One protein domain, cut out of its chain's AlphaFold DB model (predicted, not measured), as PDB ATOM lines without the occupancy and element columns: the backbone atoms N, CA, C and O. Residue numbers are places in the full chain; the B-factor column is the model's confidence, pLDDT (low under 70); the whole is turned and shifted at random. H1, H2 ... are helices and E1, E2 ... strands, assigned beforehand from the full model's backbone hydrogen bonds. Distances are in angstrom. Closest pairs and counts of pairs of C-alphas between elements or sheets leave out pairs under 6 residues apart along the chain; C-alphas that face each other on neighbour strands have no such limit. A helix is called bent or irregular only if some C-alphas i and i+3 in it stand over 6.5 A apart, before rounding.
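What this domain is: This is residues 3 to 124 of the 124 residues of an uncharacterized protein of Gemmatimonadetes bacterium (UniProt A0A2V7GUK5). A strongly twisted sheet of six strands forms the middle of three layers, with H1 and H4 over one face and H2 on the other, where the sheet curls round it. The short helix H3 packs on H2, and E1 and E2 make a hairpin at one edge of the sheet. The printed part has 122 residues, with four named helices and six named strands in the order E1 E2 E3 H1 E4 H2 E5 H3 E6 H4. The sheet's order is E1 E2 E4 E3 E5 E6, mixed, and the class is mixed, helices and strands. The whole is compact, with a radius of gyration of the C-alphas of 12.9 A, and rounded, spanning 37 by 30 by 26 A.

Where its parts are: E1, residues 3 to 7, begins at C-alpha 3 (256.328, 159.893, 126.212). E2 is residues 15 to 20, 16.1 A long, and E3 residues 28 to 32. H1, residues 36 to 44, spans 12.6 A; E4 is residues 48 to 52. H2, residues 57 to 68, spans 17.6 A; E5 is residues 80 to 84. H3, residues 93 to 97, is neither bent nor irregular, but only just: C-alphas 93 and 96 are 6.1 A apart. E6 is residues 101 to 104. H4, residues 109 to 123, spans 20.4 A and ends at C-alpha 123 (275.472, 164.352, 114.656); it is irregular, with C-alphas 110 and 113 8.1 A apart.

How they stand to each other: E1 and E2 are antiparallel, with N 5 and O 17 2.8 A apart, within hydrogen-bond range. E2 and E4 are antiparallel too, with N 18 and O 51 at 2.8 A. The other neighbours are parallel: E4 and E3 with N 50 and O 29 at 2.8 A, E3 and E5 with N 30 and O 81 at 2.7 A, E5 and E6 with N 82 and O 102 at 2.8 A. E3, H1, E4 and E5, H3, E6 are strand-helix-strand units, parallel neighbour strands joined through a helix; E4, H2, E5 is a split one, with E3 between its strands. The three crossovers are right-handed. H1 is over E4 at a height of 8.9 A over the sheet, H4 over E5 at 9.3 A. H1 and H4 only just touch, with 3 pairs of C-alphas within 8 A, the closest those of Leu 42 and Val 116, 6.4 A. H2 touches H3 with residues 60 to 64 alone, the closest C-alphas being those of Gly 61 and Ala 94, 5.0 A. H3 only grazes the sheet, with residues 94 to 95. Every O i to N i+4 pair is within range in H1, 7 of 8 in H2, 9 of 11 in H4 and 0 of 1 in H3, which has 2 of 2 O i to N i+3 pairs.

The domain as a whole: The C-alphas farthest apart, those of Gly 12 and Arg 121, are 37.8 A apart. The printed part has no cut. The link from H2 to E5, 11 residues, is long. The mean pLDDT of the printed part is 79.1; 23 residues are under 70, among them 87 to 97 and 105 to 110.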
ATOM      1  N   ARG A   3     256.507 160.672 124.983       86.88
ATOM      2  CA  ARG A   3     256.328 159.893 126.212       86.88
ATOM      3  C   ARG A   3     256.986 160.610 127.377       86.88
ATOM      4  O   ARG A   3     258.088 161.125 127.236       86.88
ATOM      5  N   ARG A   4     256.354 160.554 128.542       86.19
ATOM      6  CA  ARG A   4     256.959 161.010 129.789       86.19
ATOM      7  C   ARG A   4     257.626 159.831 130.495       86.19
ATOM      8  O   ARG A   4     257.046 158.749 130.559       86.19
ATOM      9  N   VAL A   5     258.842 160.034 130.984       86.75
ATOM     10  CA  VAL A   5     259.642 159.054 131.724       86.75
ATOM     11  C   VAL A   5     260.137 159.719 132.999       86.75
ATOM     12  O   VAL A   5     260.640 160.839 132.961       86.75
ATOM     13  N   GLU A   6     260.009 159.029 134.124       88.44
ATOM     14  CA  GLU A   6     260.594 159.469 135.388       88.44
ATOM     15  C   GLU A   6     261.923 158.751 135.606       88.44
ATOM     16  O   GLU A   6     262.006 157.523 135.535       88.44
ATOM     17  N   ILE A   7     262.977 159.521 135.855       86.69
ATOM     18  CA  ILE A   7     264.305 159.008 136.167       86.69
ATOM     19  C   ILE A   7     264.524 159.168 137.666       86.69
ATOM     20  O   ILE A   7     264.479 160.277 138.203       86.69
ATOM     21  N   ALA A   8     264.788 158.055 138.346       86.06
ATOM     22  CA  ALA A   8     265.140 158.079 139.757       86.06
ATOM     23  C   ALA A   8     266.414 158.912 139.978       86.06
ATOM     24  O   ALA A   8     267.448 158.656 139.353       86.06
ATOM     25  N   ARG A   9     266.328 159.892 140.882       80.50
ATOM     26  CA  ARG A   9     267.483 160.659 141.358       80.50
ATOM     27  C   ARG A   9     268.082 159.982 142.594       80.50
ATOM     28  O   ARG A   9     267.344 159.332 143.337       80.50
ATOM     29  N   PRO A  10     269.390 160.148 142.857       76.12
ATOM     30  CA  PRO A  10     270.000 159.685 144.104       76.12
ATOM     31  C   PRO A  10     269.375 160.332 145.349       76.12
ATOM     32  O   PRO A  10     269.274 159.692 146.391       76.12
ATOM     33  N   VAL A  11     268.949 161.594 145.232       77.25
ATOM     34  CA  VAL A  11     268.311 162.373 146.297       77.25
ATOM     35  C   VAL A  11     267.171 163.197 145.693       77.25
ATOM     36  O   VAL A  11     267.320 163.764 144.614       77.25
ATOM     37  N   GLY A  12     266.039 163.280 146.397       77.75
ATOM     38  CA  GLY A  12     264.918 164.151 146.032       77.75
ATOM     39  C   GLY A  12     263.864 163.515 145.120       77.75
ATOM     40  O   GLY A  12     263.723 162.295 145.042       77.75
ATOM     41  N   VAL A  13     263.067 164.374 144.482       82.75
ATOM     42  CA  VAL A  13     261.965 163.981 143.587       82.75
ATOM     43  C   VAL A  13     262.542 163.435 142.271       82.75
ATOM     44  O   VAL A  13     263.528 163.986 141.784       82.75
ATOM     45  N   PRO A  14     261.960 162.379 141.668       83.94
ATOM     46  CA  PRO A  14     262.389 161.885 140.363       83.94
ATOM     47  C   PRO A  14     262.463 162.990 139.302       83.94
ATOM     48  O   PRO A  14     261.615 163.880 139.238       83.94
ATOM     49  N   LEU A  15     263.480 162.923 138.441       86.50
ATOM     50  CA  LEU A  15     263.603 163.815 137.294       86.50
ATOM     51  C   LEU A  15     262.566 163.406 136.250       86.50
ATOM     52  O   LEU A  15     262.630 162.310 135.694       86.50
ATOM     53  N   SER A  16     261.618 164.293 135.978       86.25
ATOM     54  CA  SER A  16     260.645 164.101 134.914       86.25
ATOM     55  C   SER A  16     261.246 164.491 133.570       86.25
ATOM     56  O   SER A  16     261.783 165.587 133.421       86.25
ATOM     57  N   VAL A  17     261.101 163.615 132.580       87.75
ATOM     58  CA  VAL A  17     261.669 163.802 131.247       87.75
ATOM     59  C   VAL A  17     260.631 163.499 130.179       87.75
ATOM     60  O   VAL A  17     259.976 162.458 130.212       87.75
ATOM     61  N   GLU A  18     260.499 164.382 129.201       89.06
ATOM     62  CA  GLU A  18     259.696 164.153 128.008       89.06
ATOM     63  C   GLU A  18     260.577 163.703 126.850       89.06
ATOM     64  O   GLU A  18     261.514 164.379 126.435       89.06
ATOM     65  N   VAL A  19     260.267 162.539 126.298       87.75
ATOM     66  CA  VAL A  19     260.965 161.970 125.154       87.75
ATOM     67  C   VAL A  19     260.065 162.078 123.937       87.75
ATOM     68  O   VAL A  19     259.057 161.378 123.825       87.75
ATOM     69  N   THR A  20     260.480 162.899 122.980       87.88
ATOM     70  CA  THR A  20     259.857 163.005 121.666       87.88
ATOM     71  C   THR A  20     260.739 162.318 120.632       87.88
ATOM     72  O   THR A  20     261.804 162.810 120.270       87.88
ATOM     73  N   SER A  21     260.293 161.170 120.125       77.25
ATOM     74  CA  SER A  21     261.017 160.423 119.090       77.25
ATOM     75  C   SER A  21     260.081 159.930 117.992       77.25
ATOM     76  O   SER A  21     258.945 159.518 118.249       77.25
ATOM     77  N   ALA A  22     260.562 159.971 116.750       65.12
ATOM     78  CA  ALA A  22     259.899 159.376 115.590       65.12
ATOM     79  C   ALA A  22     260.273 157.892 115.376       65.12
ATOM     80  O   ALA A  22     259.816 157.294 114.407       65.12
ATOM     81  N   GLY A  23     261.076 157.296 116.271       65.88
ATOM     82  CA  GLY A  23     261.562 155.916 116.163       65.88
ATOM     83  C   GLY A  23     262.827 155.765 115.305       65.88
ATOM     84  O   GLY A  23     263.169 156.653 114.513       65.88
ATOM     85  N   GLY A  24     263.517 154.634 115.486       71.19
ATOM     86  CA  GLY A  24     264.770 154.277 114.814       71.19
ATOM     87  C   GLY A  24     266.036 154.869 115.449       71.19
ATOM     88  O   GLY A  24     265.990 155.621 116.429       71.19
ATOM     89  N   ARG A  25     267.185 154.554 114.843       77.56
ATOM     90  CA  ARG A  25     268.520 154.996 115.273       77.56
ATOM     91  C   ARG A  25     268.785 156.443 114.840       77.56
ATOM     92  O   ARG A  25     269.348 156.694 113.779       77.56
ATOM     93  N   ARG A  26     268.324 157.398 115.651       81.62
ATOM     94  CA  ARG A  26     268.455 158.850 115.421       81.62
ATOM     95  C   ARG A  26     269.344 159.496 116.479       81.62
ATOM     96  O   ARG A  26     269.266 159.072 117.632       81.62
ATOM     97  N   PRO A  27     270.120 160.539 116.142       86.12
ATOM     98  CA  PRO A  27     270.902 161.248 117.143       86.12
ATOM     99  C   PRO A  27     269.996 161.875 118.205       86.12
ATOM    100  O   PRO A  27     268.882 162.318 117.899       86.12
ATOM    101  N   VAL A  28     270.475 161.888 119.446       87.94
ATOM    102  CA  VAL A  28     269.706 162.338 120.605       87.94
ATOM    103  C   VAL A  28     270.051 163.784 120.944       87.94
ATOM    104  O   VAL A  28     271.218 164.161 120.969       87.94
ATOM    105  N   VAL A  29     269.041 164.593 121.243       88.81
ATOM    106  CA  VAL A  29     269.197 165.970 121.709       88.81
ATOM    107  C   VAL A  29     268.521 166.115 123.070       88.81
ATOM    108  O   VAL A  29     267.300 166.023 123.167       88.81
ATOM    109  N   LEU A  30     269.317 166.325 124.117       88.81
ATOM    110  CA  LEU A  30     268.879 166.662 125.467       88.81
ATOM    111  C   LEU A  30     268.683 168.180 125.570       88.81
ATOM    112  O   LEU A  30     269.607 168.946 125.303       88.81
ATOM    113  N   LEU A  31     267.483 168.608 125.946       88.06
ATOM    114  CA  LEU A  31     267.114 170.003 126.162       88.06
ATOM    115  C   LEU A  31     266.913 170.244 127.656       88.06
ATOM    116  O   LEU A  31     266.162 169.505 128.292       88.06
ATOM    117  N   SER A  32     267.548 171.289 128.184       85.44
ATOM    118  CA  SER A  32     267.425 171.713 129.582       85.44
ATOM    119  C   SER A  32     266.990 173.173 129.661       85.44
ATOM    120  O   SER A  32     267.725 174.061 129.218       85.44
ATOM    121  N   GLY A  33     265.803 173.422 130.224       76.31
ATOM    122  CA  GLY A  33     265.262 174.775 130.402       76.31
ATOM    123  C   GLY A  33     264.917 175.490 129.091       76.31
ATOM    124  O   GLY A  33     265.000 176.713 129.019       76.31
ATOM    125  N   LEU A  34     264.577 174.736 128.040       77.12
ATOM    126  CA  LEU A  34     264.297 175.260 126.703       77.12
ATOM    127  C   LEU A  34     262.832 175.047 126.288       77.12
ATOM    128  O   LEU A  34     262.205 174.076 126.711       77.12
ATOM    129  N   PRO A  35     262.285 175.934 125.439       74.88
ATOM    130  CA  PRO A  35     260.876 175.924 125.055       74.88
ATOM    131  C   PRO A  35     260.485 174.671 124.258       74.88
ATOM    132  O   PRO A  35     261.249 174.154 123.439       74.88
ATOM    133  N   SER A  36     259.246 174.208 124.446       75.88
ATOM    134  CA  SER A  36     258.704 172.998 123.803       75.88
ATOM    135  C   SER A  36     258.638 173.085 122.271       75.88
ATOM    136  O   SER A  36     258.738 172.065 121.586       75.88
ATOM    137  N   GLU A  37     258.550 174.293 121.711       80.81
ATOM    138  CA  GLU A  37     258.588 174.523 120.262       80.81
ATOM    139  C   GLU A  37     259.930 174.087 119.647       80.81
ATOM    140  O   GLU A  37     259.966 173.470 118.578       80.81
ATOM    141  N   LEU A  38     261.047 174.314 120.350       80.75
ATOM    142  CA  LEU A  38     262.364 173.838 119.920       80.75
ATOM    143  C   LEU A  38     262.400 172.307 119.858       80.75
ATOM    144  O   LEU A  38     262.891 171.734 118.879       80.75
ATOM    145  N   ALA A  39     261.818 171.638 120.856       82.56
ATOM    146  CA  ALA A  39     261.717 170.183 120.872       82.56
ATOM    147  C   ALA A  39     260.926 169.652 119.667       82.56
ATOM    148  O   ALA A  39     261.358 168.710 118.997       82.56
ATOM    149  N   ALA A  40     259.801 170.291 119.338       83.44
ATOM    150  CA  ALA A  40     258.986 169.916 118.188       83.44
ATOM    151  C   ALA A  40     259.741 170.093 116.859       83.44
ATOM    152  O   ALA A  40     259.683 169.217 115.989       83.44
ATOM    153  N   ARG A  41     260.484 171.194 116.696       85.62
ATOM    154  CA  ARG A  41     261.269 171.468 115.480       85.62
ATOM    155  C   ARG A  41     262.416 170.477 115.296       85.62
ATOM    156  O   ARG A  41     262.584 169.951 114.196       85.62
ATOM    157  N   LEU A  42     263.142 170.152 116.362       86.81
ATOM    158  CA  LEU A  42     264.197 169.133 116.335       86.81
ATOM    159  C   LEU A  42     263.640 167.741 116.009       86.81
ATOM    160  O   LEU A  42     264.201 167.024 115.180       86.81
ATOM    161  N   ALA A  43     262.495 167.375 116.587       86.06
ATOM    162  CA  ALA A  43     261.838 166.113 116.270       86.06
ATOM    163  C   ALA A  43     261.436 166.028 114.786       86.06
ATOM    164  O   ALA A  43     261.646 164.996 114.145       86.06
ATOM    165  N   ARG A  44     260.918 167.123 114.207       85.50
ATOM    166  CA  ARG A  44     260.604 167.215 112.766       85.50
ATOM    167  C   ARG A  44     261.850 167.149 111.883       85.50
ATOM    168  O   ARG A  44     261.791 166.551 110.814       85.50
ATOM    169  N   ALA A  45     262.968 167.709 112.338       85.62
ATOM    170  CA  ALA A  45     264.265 167.603 111.669       85.62
ATOM    171  C   ALA A  45     264.895 166.203 111.776       85.62
ATOM    172  O   ALA A  45     265.893 165.912 111.123       85.62
ATOM    173  N   GLY A  46     264.287 165.317 112.565       86.25
ATOM    174  CA  GLY A  46     264.634 163.911 112.613       86.25
ATOM    175  C   GLY A  46     265.549 163.504 113.761       86.25
ATOM    176  O   GLY A  46     266.078 162.393 113.715       86.25
ATOM    177  N   PHE A  47     265.692 164.343 114.783       87.25
ATOM    178  CA  PHE A  47     266.361 163.999 116.036       87.25
ATOM    179  C   PHE A  47     265.410 163.278 116.998       87.25
ATOM    180  O   PHE A  47     264.191 163.460 116.952       87.25
ATOM    181  N   ALA A  48     265.970 162.470 117.897       90.00
ATOM    182  CA  ALA A  48     265.268 162.052 119.103       90.00
ATOM    183  C   ALA A  48     265.491 163.117 120.178       90.00
ATOM    184  O   ALA A  48     266.628 163.393 120.542       90.00
ATOM    185  N   VAL A  49     264.427 163.729 120.681       89.50
ATOM    186  CA  VAL A  49     264.525 164.829 121.641       89.50
ATOM    187  C   VAL A  49     264.154 164.346 123.031       89.50
ATOM    188  O   VAL A  49     263.174 163.624 123.206       89.50
ATOM    189  N   VAL A  50     264.941 164.763 124.010       90.00
ATOM    190  CA  VAL A  50     264.752 164.500 125.428       90.00
ATOM    191  C   VAL A  50     264.679 165.857 126.113       90.00
ATOM    192  O   VAL A  50     265.697 166.510 126.275       90.00
ATOM    193  N   ALA A  51     263.486 166.326 126.453       89.44
ATOM    194  CA  ALA A  51     263.301 167.551 127.220       89.44
ATOM    195  C   ALA A  51     263.249 167.199 128.707       89.44
ATOM    196  O   ALA A  51     262.390 166.429 129.134       89.44
ATOM    197  N   ALA A  52     264.193 167.720 129.481       85.19
ATOM    198  CA  ALA A  52     264.272 167.501 130.915       85.19
ATOM    199  C   ALA A  52     264.245 168.847 131.638       85.19
ATOM    200  O   ALA A  52     265.003 169.760 131.303       85.19
ATOM    201  N   ASP A  53     263.402 168.945 132.662       80.88
ATOM    202  CA  ASP A  53     263.456 170.060 133.601       80.88
ATOM    203  C   ASP A  53     264.540 169.757 134.636       80.88
ATOM    204  O   ASP A  53     264.293 169.118 135.663       80.88
ATOM    205  N   CYS A  54     265.765 170.170 134.319       80.88
ATOM    206  CA  CYS A  54     266.919 170.097 135.207       80.88
ATOM    207  C   CYS A  54     267.069 171.447 135.925       80.88
ATOM    208  O   CYS A  54     267.621 172.370 135.328       80.88
ATOM    209  N   PRO A  55     266.540 171.612 137.153       76.94
ATOM    210  CA  PRO A  55     266.758 172.825 137.941       76.94
ATOM    211  C   PRO A  55     268.223 173.006 138.353       76.94
ATOM    212  O   PRO A  55     268.668 174.142 138.487       76.94
ATOM    213  N   GLU A  56     268.957 171.906 138.542       81.69
ATOM    214  CA  GLU A  56     270.358 171.927 138.963       81.69
ATOM    215  C   GLU A  56     271.275 171.319 137.882       81.69
ATOM    216  O   GLU A  56     270.901 170.335 137.230       81.69
ATOM    217  N   PRO A  57     272.527 171.798 137.719       76.25
ATOM    218  CA  PRO A  57     273.467 171.248 136.735       76.25
ATOM    219  C   PRO A  57     273.765 169.750 136.910       76.25
ATOM    220  O   PRO A  57     274.083 169.053 135.944       76.25
ATOM    221  N   GLU A  58     273.666 169.237 138.138       81.75
ATOM    222  CA  GLU A  58     273.842 167.818 138.462       81.75
ATOM    223  C   GLU A  58     272.737 166.916 137.892       81.75
ATOM    224  O   GLU A  58     273.008 165.766 137.532       81.75
ATOM    225  N   ASP A  59     271.527 167.447 137.691       85.38
ATOM    226  CA  ASP A  59     270.410 166.704 137.099       85.38
ATOM    227  C   ASP A  59     270.687 166.318 135.640       85.38
ATOM    228  O   ASP A  59     270.223 165.279 135.157       85.38
ATOM    229  N   ILE A  60     271.524 167.092 134.941       84.00
ATOM    230  CA  ILE A  60     271.978 166.742 133.593       84.00
ATOM    231  C   ILE A  60     272.790 165.446 133.617       84.00
ATOM    232  O   ILE A  60     272.644 164.613 132.723       84.00
ATOM    233  N   GLY A  61     273.611 165.237 134.649       84.56
ATOM    234  CA  GLY A  61     274.349 163.988 134.824       84.56
ATOM    235  C   GLY A  61     273.413 162.790 134.958       84.56
ATOM    236  O   GLY A  61     273.597 161.784 134.277       84.56
ATOM    237  N   VAL A  62     272.341 162.941 135.740       87.31
ATOM    238  CA  VAL A  62     271.309 161.908 135.915       87.31
ATOM    239  C   VAL A  62     270.628 161.565 134.583       87.31
ATOM    240  O   VAL A  62     270.458 160.384 134.260       87.31
ATOM    241  N   ALA A  63     270.281 162.573 133.777       86.94
ATOM    242  CA  ALA A  63     269.688 162.374 132.454       86.94
ATOM    243  C   ALA A  63     270.654 161.685 131.471       86.94
ATOM    244  O   ALA A  63     270.264 160.745 130.771       86.94
ATOM    245  N   LEU A  64     271.923 162.107 131.444       85.12
ATOM    246  CA  LEU A  64     272.960 161.507 130.601       85.12
ATOM    247  C   LEU A  64     273.239 160.048 130.990       85.12
ATOM    248  O   LEU A  64     273.369 159.193 130.116       85.12
ATOM    249  N   ASP A  65     273.266 159.721 132.279       85.56
ATOM    250  CA  ASP A  65     273.465 158.344 132.737       85.56
ATOM    251  C   ASP A  65     272.251 157.450 132.457       85.56
ATOM    252  O   ASP A  65     272.395 156.262 132.155       85.56
ATOM    253  N   ALA A  66     271.033 157.992 132.513       86.12
ATOM    254  CA  ALA A  66     269.840 157.271 132.074       86.12
ATOM    255  C   ALA A  66     269.859 156.990 130.564       86.12
ATOM    256  O   ALA A  66     269.483 155.892 130.140       86.12
ATOM    257  N   LEU A  67     270.344 157.944 129.761       84.50
ATOM    258  CA  LEU A  67     270.572 157.765 128.327       84.50
ATOM    259  C   LEU A  67     271.591 156.655 128.052       84.50
ATOM    260  O   LEU A  67     271.278 155.729 127.304       84.50
ATOM    261  N   LYS A  68     272.762 156.693 128.702       81.00
ATOM    262  CA  LYS A  68     273.811 155.664 128.561       81.00
ATOM    263  C   LYS A  68     273.316 154.264 128.916       81.00
ATOM    264  O   LYS A  68     273.655 153.298 128.244       81.00
ATOM    265  N   ARG A  69     272.500 154.148 129.969       82.56
ATOM    266  CA  ARG A  69     271.918 152.869 130.413       82.56
ATOM    267  C   ARG A  69     270.764 152.382 129.531       82.56
ATOM    268  O   ARG A  69     270.204 151.328 129.810       82.56
ATOM    269  N   GLY A  70     270.364 153.146 128.511       80.50
ATOM    270  CA  GLY A  70     269.226 152.810 127.656       80.50
ATOM    271  C   GLY A  70     267.871 152.905 128.366       80.50
ATOM    272  O   GLY A  70     266.870 152.446 127.823       80.50
ATOM    273  N   ALA A  71     267.801 153.531 129.547       83.88
ATOM    274  CA  ALA A  71     266.565 153.660 130.327       83.88
ATOM    275  C   ALA A  71     265.505 154.494 129.592       83.88
ATOM    276  O   ALA A  71     264.305 154.295 129.764       83.88
ATOM    277  N   LEU A  72     265.956 155.394 128.715       81.00
ATOM    278  CA  LEU A  72     265.082 156.166 127.844       81.00
ATOM    279  C   LEU A  72     264.703 155.430 126.562       81.00
ATOM    280  O   LEU A  72     264.046 156.056 125.746       81.00
ATOM    281  N   ASN A  73     265.090 154.162 126.364       79.06
ATOM    282  CA  ASN A  73     264.757 153.313 125.214       79.06
ATOM    283  C   ASN A  73     264.870 154.059 123.864       79.06
ATOM    284  O   ASN A  73     263.892 154.190 123.121       79.06
ATOM    285  N   LEU A  74     266.047 154.650 123.627       78.88
ATOM    286  CA  LEU A  74     266.430 155.357 122.405       78.88
ATOM    287  C   LEU A  74     267.603 154.614 121.762       78.88
ATOM    288  O   LEU A  74     268.652 154.460 122.380       78.88
ATOM    289  N   GLU A  75     267.444 154.190 120.512       70.94
ATOM    290  CA  GLU A  75     268.448 153.381 119.802       70.94
ATOM    291  C   GLU A  75     269.699 154.180 119.386       70.94
ATOM    292  O   GLU A  75     270.717 153.593 119.035       70.94
ATOM    293  N   GLY A  76     269.650 155.518 119.420       64.19
ATOM    294  CA  GLY A  76     270.744 156.408 119.003       64.19
ATOM    295  C   GLY A  76     271.527 157.078 120.136       64.19
ATOM    296  O   GLY A  76     272.148 158.113 119.904       64.19
ATOM    297  N   GLY A  77     271.521 156.508 121.346       62.94
ATOM    298  CA  GLY A  77     272.204 157.060 122.531       62.94
ATOM    299  C   GLY A  77     273.732 157.215 122.429       62.94
ATOM    300  O   GLY A  77     274.355 157.704 123.364       62.94
ATOM    301  N   GLU A  78     274.344 156.824 121.307       70.62
ATOM    302  CA  GLU A  78     275.781 156.961 121.042       70.62
ATOM    303  C   GLU A  78     276.187 158.376 120.606       70.62
ATOM    304  O   GLU A  78     277.352 158.731 120.756       70.62
ATOM    305  N   ARG A  79     275.254 159.183 120.076       79.19
ATOM    306  CA  ARG A  79     275.498 160.569 119.643       79.19
ATOM    307  C   ARG A  79     274.487 161.491 120.300       79.19
ATOM    308  O   ARG A  79     273.301 161.448 119.971       79.19
ATOM    309  N   VAL A  80     274.964 162.308 121.232       83.56
ATOM    310  CA  VAL A  80     274.118 163.138 122.088       83.56
ATOM    311  C   VAL A  80     274.526 164.598 121.926       83.56
ATOM    312  O   VAL A  80     275.705 164.921 121.954       83.56
ATOM    313  N   ALA A  81     273.573 165.507 121.791       86.50
ATOM    314  CA  ALA A  81     273.812 166.926 122.025       86.50
ATOM    315  C   ALA A  81     273.034 167.384 123.252       86.50
ATOM    316  O   ALA A  81     271.916 166.937 123.477       86.50
ATOM    317  N   LEU A  82     273.623 168.285 124.023       86.06
ATOM    318  CA  LEU A  82     272.989 169.001 125.115       86.06
ATOM    319  C   LEU A  82     272.820 170.456 124.693       86.06
ATOM    320  O   LEU A  82     273.800 171.133 124.381       86.06
ATOM    321  N   LEU A  83     271.582 170.933 124.702       84.75
ATOM    322  CA  LEU A  83     271.281 172.351 124.599       84.75
ATOM    323  C   LEU A  83     270.750 172.790 125.954       84.75
ATOM    324  O   LEU A  83     269.754 172.256 126.452       84.75
ATOM    325  N   ALA A  84     271.426 173.764 126.538       81.44
ATOM    326  CA  ALA A  84     271.042 174.351 127.802       81.44
ATOM    327  C   ALA A  84     270.807 175.848 127.617       81.44
ATOM    328  O   ALA A  84     271.601 176.535 126.973       81.44
ATOM    329  N   ALA A  85     269.724 176.358 128.202       73.38
ATOM    330  CA  ALA A  85     269.456 177.794 128.212       73.38
ATOM    331  C   ALA A  85     270.493 178.586 129.031       73.38
ATOM    332  O   ALA A  85     270.713 179.764 128.769       73.38
ATOM    333  N   ASP A  86     271.148 177.932 129.990       73.31
ATOM    334  CA  ASP A  86     272.067 178.539 130.951       73.31
ATOM    335  C   ASP A  86     273.490 177.964 130.816       73.31
ATOM    336  O   ASP A  86     273.683 176.768 130.593       73.31
ATOM    337  N   GLU A  87     274.501 178.822 130.964       66.88
ATOM    338  CA  GLU A  87     275.918 178.451 130.914       66.88
ATOM    339  C   GLU A  87     276.323 177.512 132.058       66.88
ATOM    340  O   GLU A  87     277.161 176.633 131.838       66.88
ATOM    341  N   ALA A  88     275.699 177.615 133.241       69.00
ATOM    342  CA  ALA A  88     275.959 176.684 134.348       69.00
ATOM    343  C   ALA A  88     275.561 175.240 133.986       69.00
ATOM    344  O   ALA A  88     276.212 174.273 134.384       69.00
ATOM    345  N   HIS A  89     274.536 175.112 133.146       69.25
ATOM    346  CA  HIS A  89     274.046 173.866 132.571       69.25
ATOM    347  C   HIS A  89     274.803 173.476 131.282       69.25
ATOM    348  O   HIS A  89     274.779 172.321 130.863       69.25
ATOM    349  N   GLY A  90     275.523 174.417 130.662       60.88
ATOM    350  CA  GLY A  90     276.271 174.249 129.414       60.88
ATOM    351  C   GLY A  90     277.629 173.546 129.550       60.88
ATOM    352  O   GLY A  90     278.333 173.363 128.555       60.88
ATOM    353  N   ARG A  91     278.047 173.136 130.752       66.94
ATOM    354  CA  ARG A  91     279.284 172.352 130.914       66.94
ATOM    355  C   ARG A  91     279.232 171.387 132.104       66.94
ATOM    356  O   ARG A  91     280.048 171.499 133.020       66.94
ATOM    357  N   PRO A  92     278.304 170.417 132.103       66.69
ATOM    358  CA  PRO A  92     278.167 169.492 133.220       66.69
ATOM    359  C   PRO A  92     279.413 168.605 133.333       66.69
ATOM    360  O   PRO A  92     279.968 168.171 132.324       66.69
ATOM    361  N   ALA A  93     279.842 168.273 134.554       67.81
ATOM    362  CA  ALA A  93     280.982 167.372 134.766       67.81
ATOM    363  C   ALA A  93     280.781 166.008 134.068       67.81
ATOM    364  O   ALA A  93     281.724 165.466 133.492       67.81
ATOM    365  N   ALA A  94     279.533 165.528 134.028       66.06
ATOM    366  CA  ALA A  94     279.115 164.300 133.351       66.06
ATOM    367  C   ALA A  94     279.338 164.301 131.825       66.06
ATOM    368  O   ALA A  94     279.337 163.238 131.202       66.06
ATOM    369  N   ALA A  95     279.580 165.471 131.215       67.50
ATOM    370  CA  ALA A  95     279.953 165.587 129.807       67.50
ATOM    371  C   ALA A  95     281.257 164.852 129.475       67.50
ATOM    372  O   ALA A  95     281.434 164.399 128.348       67.50
ATOM    373  N   ARG A  96     282.169 164.724 130.450       68.62
ATOM    374  CA  ARG A  96     283.485 164.093 130.260       68.62
ATOM    375  C   ARG A  96     283.388 162.619 129.876       68.62
ATOM    376  O   ARG A  96     284.248 162.125 129.156       68.62
ATOM    377  N   ASP A  97     282.325 161.956 130.313       69.50
ATOM    378  CA  ASP A  97     282.121 160.521 130.127       69.50
ATOM    379  C   ASP A  97     281.199 160.204 128.937       69.50
ATOM    380  O   ASP A  97     280.747 159.068 128.782       69.50
ATOM    381  N   VAL A  98     280.858 161.206 128.116       70.38
ATOM    382  CA  VAL A  98     280.031 161.048 126.911       70.38
ATOM    383  C   VAL A  98     280.868 161.458 125.691       70.38
ATOM    384  O   VAL A  98     280.927 162.640 125.357       70.38
ATOM    385  N   PRO A  99     281.518 160.505 124.997       64.88
ATOM    386  CA  PRO A  99     282.527 160.805 123.974       64.88
ATOM    387  C   PRO A  99     282.006 161.580 122.752       64.88
ATOM    388  O   PRO A  99     282.797 162.196 122.046       64.88
ATOM    389  N   TRP A 100     280.693 161.587 122.515       70.00
ATOM    390  CA  TRP A 100     280.054 162.311 121.410       70.00
ATOM    391  C   TRP A 100     279.110 163.415 121.889       70.00
ATOM    392  O   TRP A 100     278.184 163.771 121.162       70.00
ATOM    393  N   LEU A 101     279.311 163.934 123.107       76.06
ATOM    394  CA  LEU A 101     278.504 165.038 123.610       76.06
ATOM    395  C   LEU A 101     278.950 166.370 123.019       76.06
ATOM    396  O   LEU A 101     280.052 166.846 123.283       76.06
ATOM    397  N   VAL A 102     278.044 167.016 122.295       76.94
ATOM    398  CA  VAL A 102     278.164 168.441 121.979       76.94
ATOM    399  C   VAL A 102     277.371 169.233 123.005       76.94
ATOM    400  O   VAL A 102     276.206 168.912 123.226       76.94
ATOM    401  N   VAL A 103     277.951 170.291 123.578       72.19
ATOM    402  CA  VAL A 103     277.194 171.225 124.418       72.19
ATOM    403  C   VAL A 103     277.053 172.587 123.752       72.19
ATOM    404  O   VAL A 103     278.037 173.175 123.306       72.19
ATOM    405  N   LEU A 104     275.816 173.070 123.685       74.00
ATOM    406  CA  LEU A 104     275.437 174.382 123.174       74.00
ATOM    407  C   LEU A 104     274.772 175.161 124.319       74.00
ATOM    408  O   LEU A 104     273.763 174.714 124.864       74.00
ATOM    409  N   GLY A 105     275.362 176.291 124.710       69.50
ATOM    410  CA  GLY A 105     274.809 177.183 125.735       69.50
ATOM    411  C   GLY A 105     273.888 178.258 125.149       69.50
ATOM    412  O   GLY A 105     273.891 178.466 123.935       69.50
ATOM    413  N   ALA A 106     273.137 178.936 126.025       63.06
ATOM    414  CA  ALA A 106     272.363 180.161 125.781       63.06
ATOM    415  C   ALA A 106     271.760 180.264 124.367       63.06
ATOM    416  O   ALA A 106     272.137 181.112 123.554       63.06
ATOM    417  N   THR A 107     270.827 179.368 124.045       65.31
ATOM    418  CA  THR A 107     270.208 179.327 122.717       65.31
ATOM    419  C   THR A 107     269.032 180.308 122.611       65.31
ATOM    420  O   THR A 107     267.990 180.084 123.222       65.31
ATOM    421  N   ASP A 108     269.179 181.369 121.808       65.56
ATOM    422  CA  ASP A 108     268.068 182.253 121.405       65.56
ATOM    423  C   ASP A 108     267.136 181.507 120.427       65.56
ATOM    424  O   ASP A 108     267.595 180.922 119.438       65.56
ATOM    425  N   GLU A 109     265.821 181.551 120.673       61.94
ATOM    426  CA  GLU A 109     264.780 180.984 119.798       61.94
ATOM    427  C   GLU A 109     264.874 181.474 118.342       61.94
ATOM    428  O   GLU A 109     264.441 180.789 117.410       61.94
ATOM    429  N   ARG A 110     265.475 182.644 118.102       63.53
ATOM    430  CA  ARG A 110     265.652 183.201 116.753       63.53
ATOM    431  C   ARG A 110     266.664 182.438 115.893       63.53
ATOM    432  O   ARG A 110     266.640 182.599 114.676       63.53
ATOM    433  N   ASN A 111     267.492 181.571 116.480       73.94
ATOM    434  CA  ASN A 111     268.539 180.821 115.770       73.94
ATOM    435  C   ASN A 111     268.255 179.315 115.642       73.94
ATOM    436  O   ASN A 111     269.157 178.535 115.330       73.94
ATOM    437  N   VAL A 112     267.012 178.880 115.862       73.50
ATOM    438  CA  VAL A 112     266.666 177.448 115.895       73.50
ATOM    439  C   VAL A 112     266.996 176.719 114.591       73.50
ATOM    440  O   VAL A 112     267.545 175.624 114.652       73.50
ATOM    441  N   ASP A 113     266.751 177.309 113.417       80.81
ATOM    442  CA  ASP A 113     267.121 176.659 112.147       80.81
ATOM    443  C   ASP A 113     268.634 176.502 111.996       80.81
ATOM    444  O   ASP A 113     269.107 175.462 111.540       80.81
ATOM    445  N   THR A 114     269.411 177.496 112.429       82.38
ATOM    446  CA  THR A 114     270.875 177.421 112.432       82.38
ATOM    447  C   THR A 114     271.364 176.318 113.363       82.38
ATOM    448  O   THR A 114     272.247 175.552 112.986       82.38
ATOM    449  N   ILE A 115     270.760 176.189 114.547       80.75
ATOM    450  CA  ILE A 115     271.068 175.124 115.507       80.75
ATOM    451  C   ILE A 115     270.728 173.756 114.910       80.75
ATOM    452  O   ILE A 115     271.568 172.861 114.916       80.75
ATOM    453  N   VAL A 116     269.536 173.600 114.331       82.81
ATOM    454  CA  VAL A 116     269.096 172.361 113.676       82.81
ATOM    455  C   VAL A 116     270.047 171.971 112.541       82.81
ATOM    456  O   VAL A 116     270.500 170.829 112.487       82.81
ATOM    457  N   GLN A 117     270.398 172.910 111.659       83.31
ATOM    458  CA  GLN A 117     271.342 172.669 110.562       83.31
ATOM    459  C   GLN A 117     272.739 172.326 111.076       83.31
ATOM    460  O   GLN A 117     273.414 171.453 110.529       83.31
ATOM    461  N   TRP A 118     273.190 172.999 112.133       84.31
ATOM    462  CA  TRP A 118     274.470 172.701 112.751       84.31
ATOM    463  C   TRP A 118     274.475 171.280 113.323       84.31
ATOM    464  O   TRP A 118     275.376 170.512 112.990       84.31
ATOM    465  N   LEU A 119     273.448 170.894 114.086       84.75
ATOM    466  CA  LEU A 119     273.305 169.551 114.655       84.75
ATOM    467  C   LEU A 119     273.237 168.487 113.556       84.75
ATOM    468  O   LEU A 119     273.899 167.459 113.661       84.75
ATOM    469  N   ALA A 120     272.514 168.755 112.467       83.38
ATOM    470  CA  ALA A 120     272.386 167.823 111.351       83.38
ATOM    471  C   ALA A 120     273.727 167.552 110.656       83.38
ATOM    472  O   ALA A 120     273.946 166.454 110.163       83.38
ATOM    473  N   ARG A 121     274.650 168.522 110.647       82.44
ATOM    474  CA  ARG A 121     275.999 168.325 110.093       82.44
ATOM    475  C   ARG A 121     276.960 167.598 111.031       82.44
ATOM    476  O   ARG A 121     277.922 167.023 110.541       82.44
ATOM    477  N   HIS A 122     276.755 167.680 112.345       78.44
ATOM    478  CA  HIS A 122     277.728 167.188 113.332       78.44
ATOM    479  C   HIS A 122     277.298 165.897 114.036       78.44
ATOM    480  O   HIS A 122     278.141 165.227 114.627       78.44
ATOM    481  N   LEU A 123     276.010 165.542 113.992       76.25
ATOM    482  CA  LEU A 123     275.472 164.352 114.656       76.25
ATOM    483  C   LEU A 123     275.037 163.229 113.698       76.25
ATOM    484  O   LEU A 123     274.786 162.116 114.168       76.25
ATOM    485  N   VAL A 124     274.931 163.491 112.391       68.31
ATOM    486  CA  VAL A 124     274.524 162.513 111.354       68.31
ATOM    487  C   VAL A 124     275.739 161.828 110.745       68.31
ATOM    488  O   VAL A 124     276.762 162.504 110.537       68.31
TER     489      VAL A 124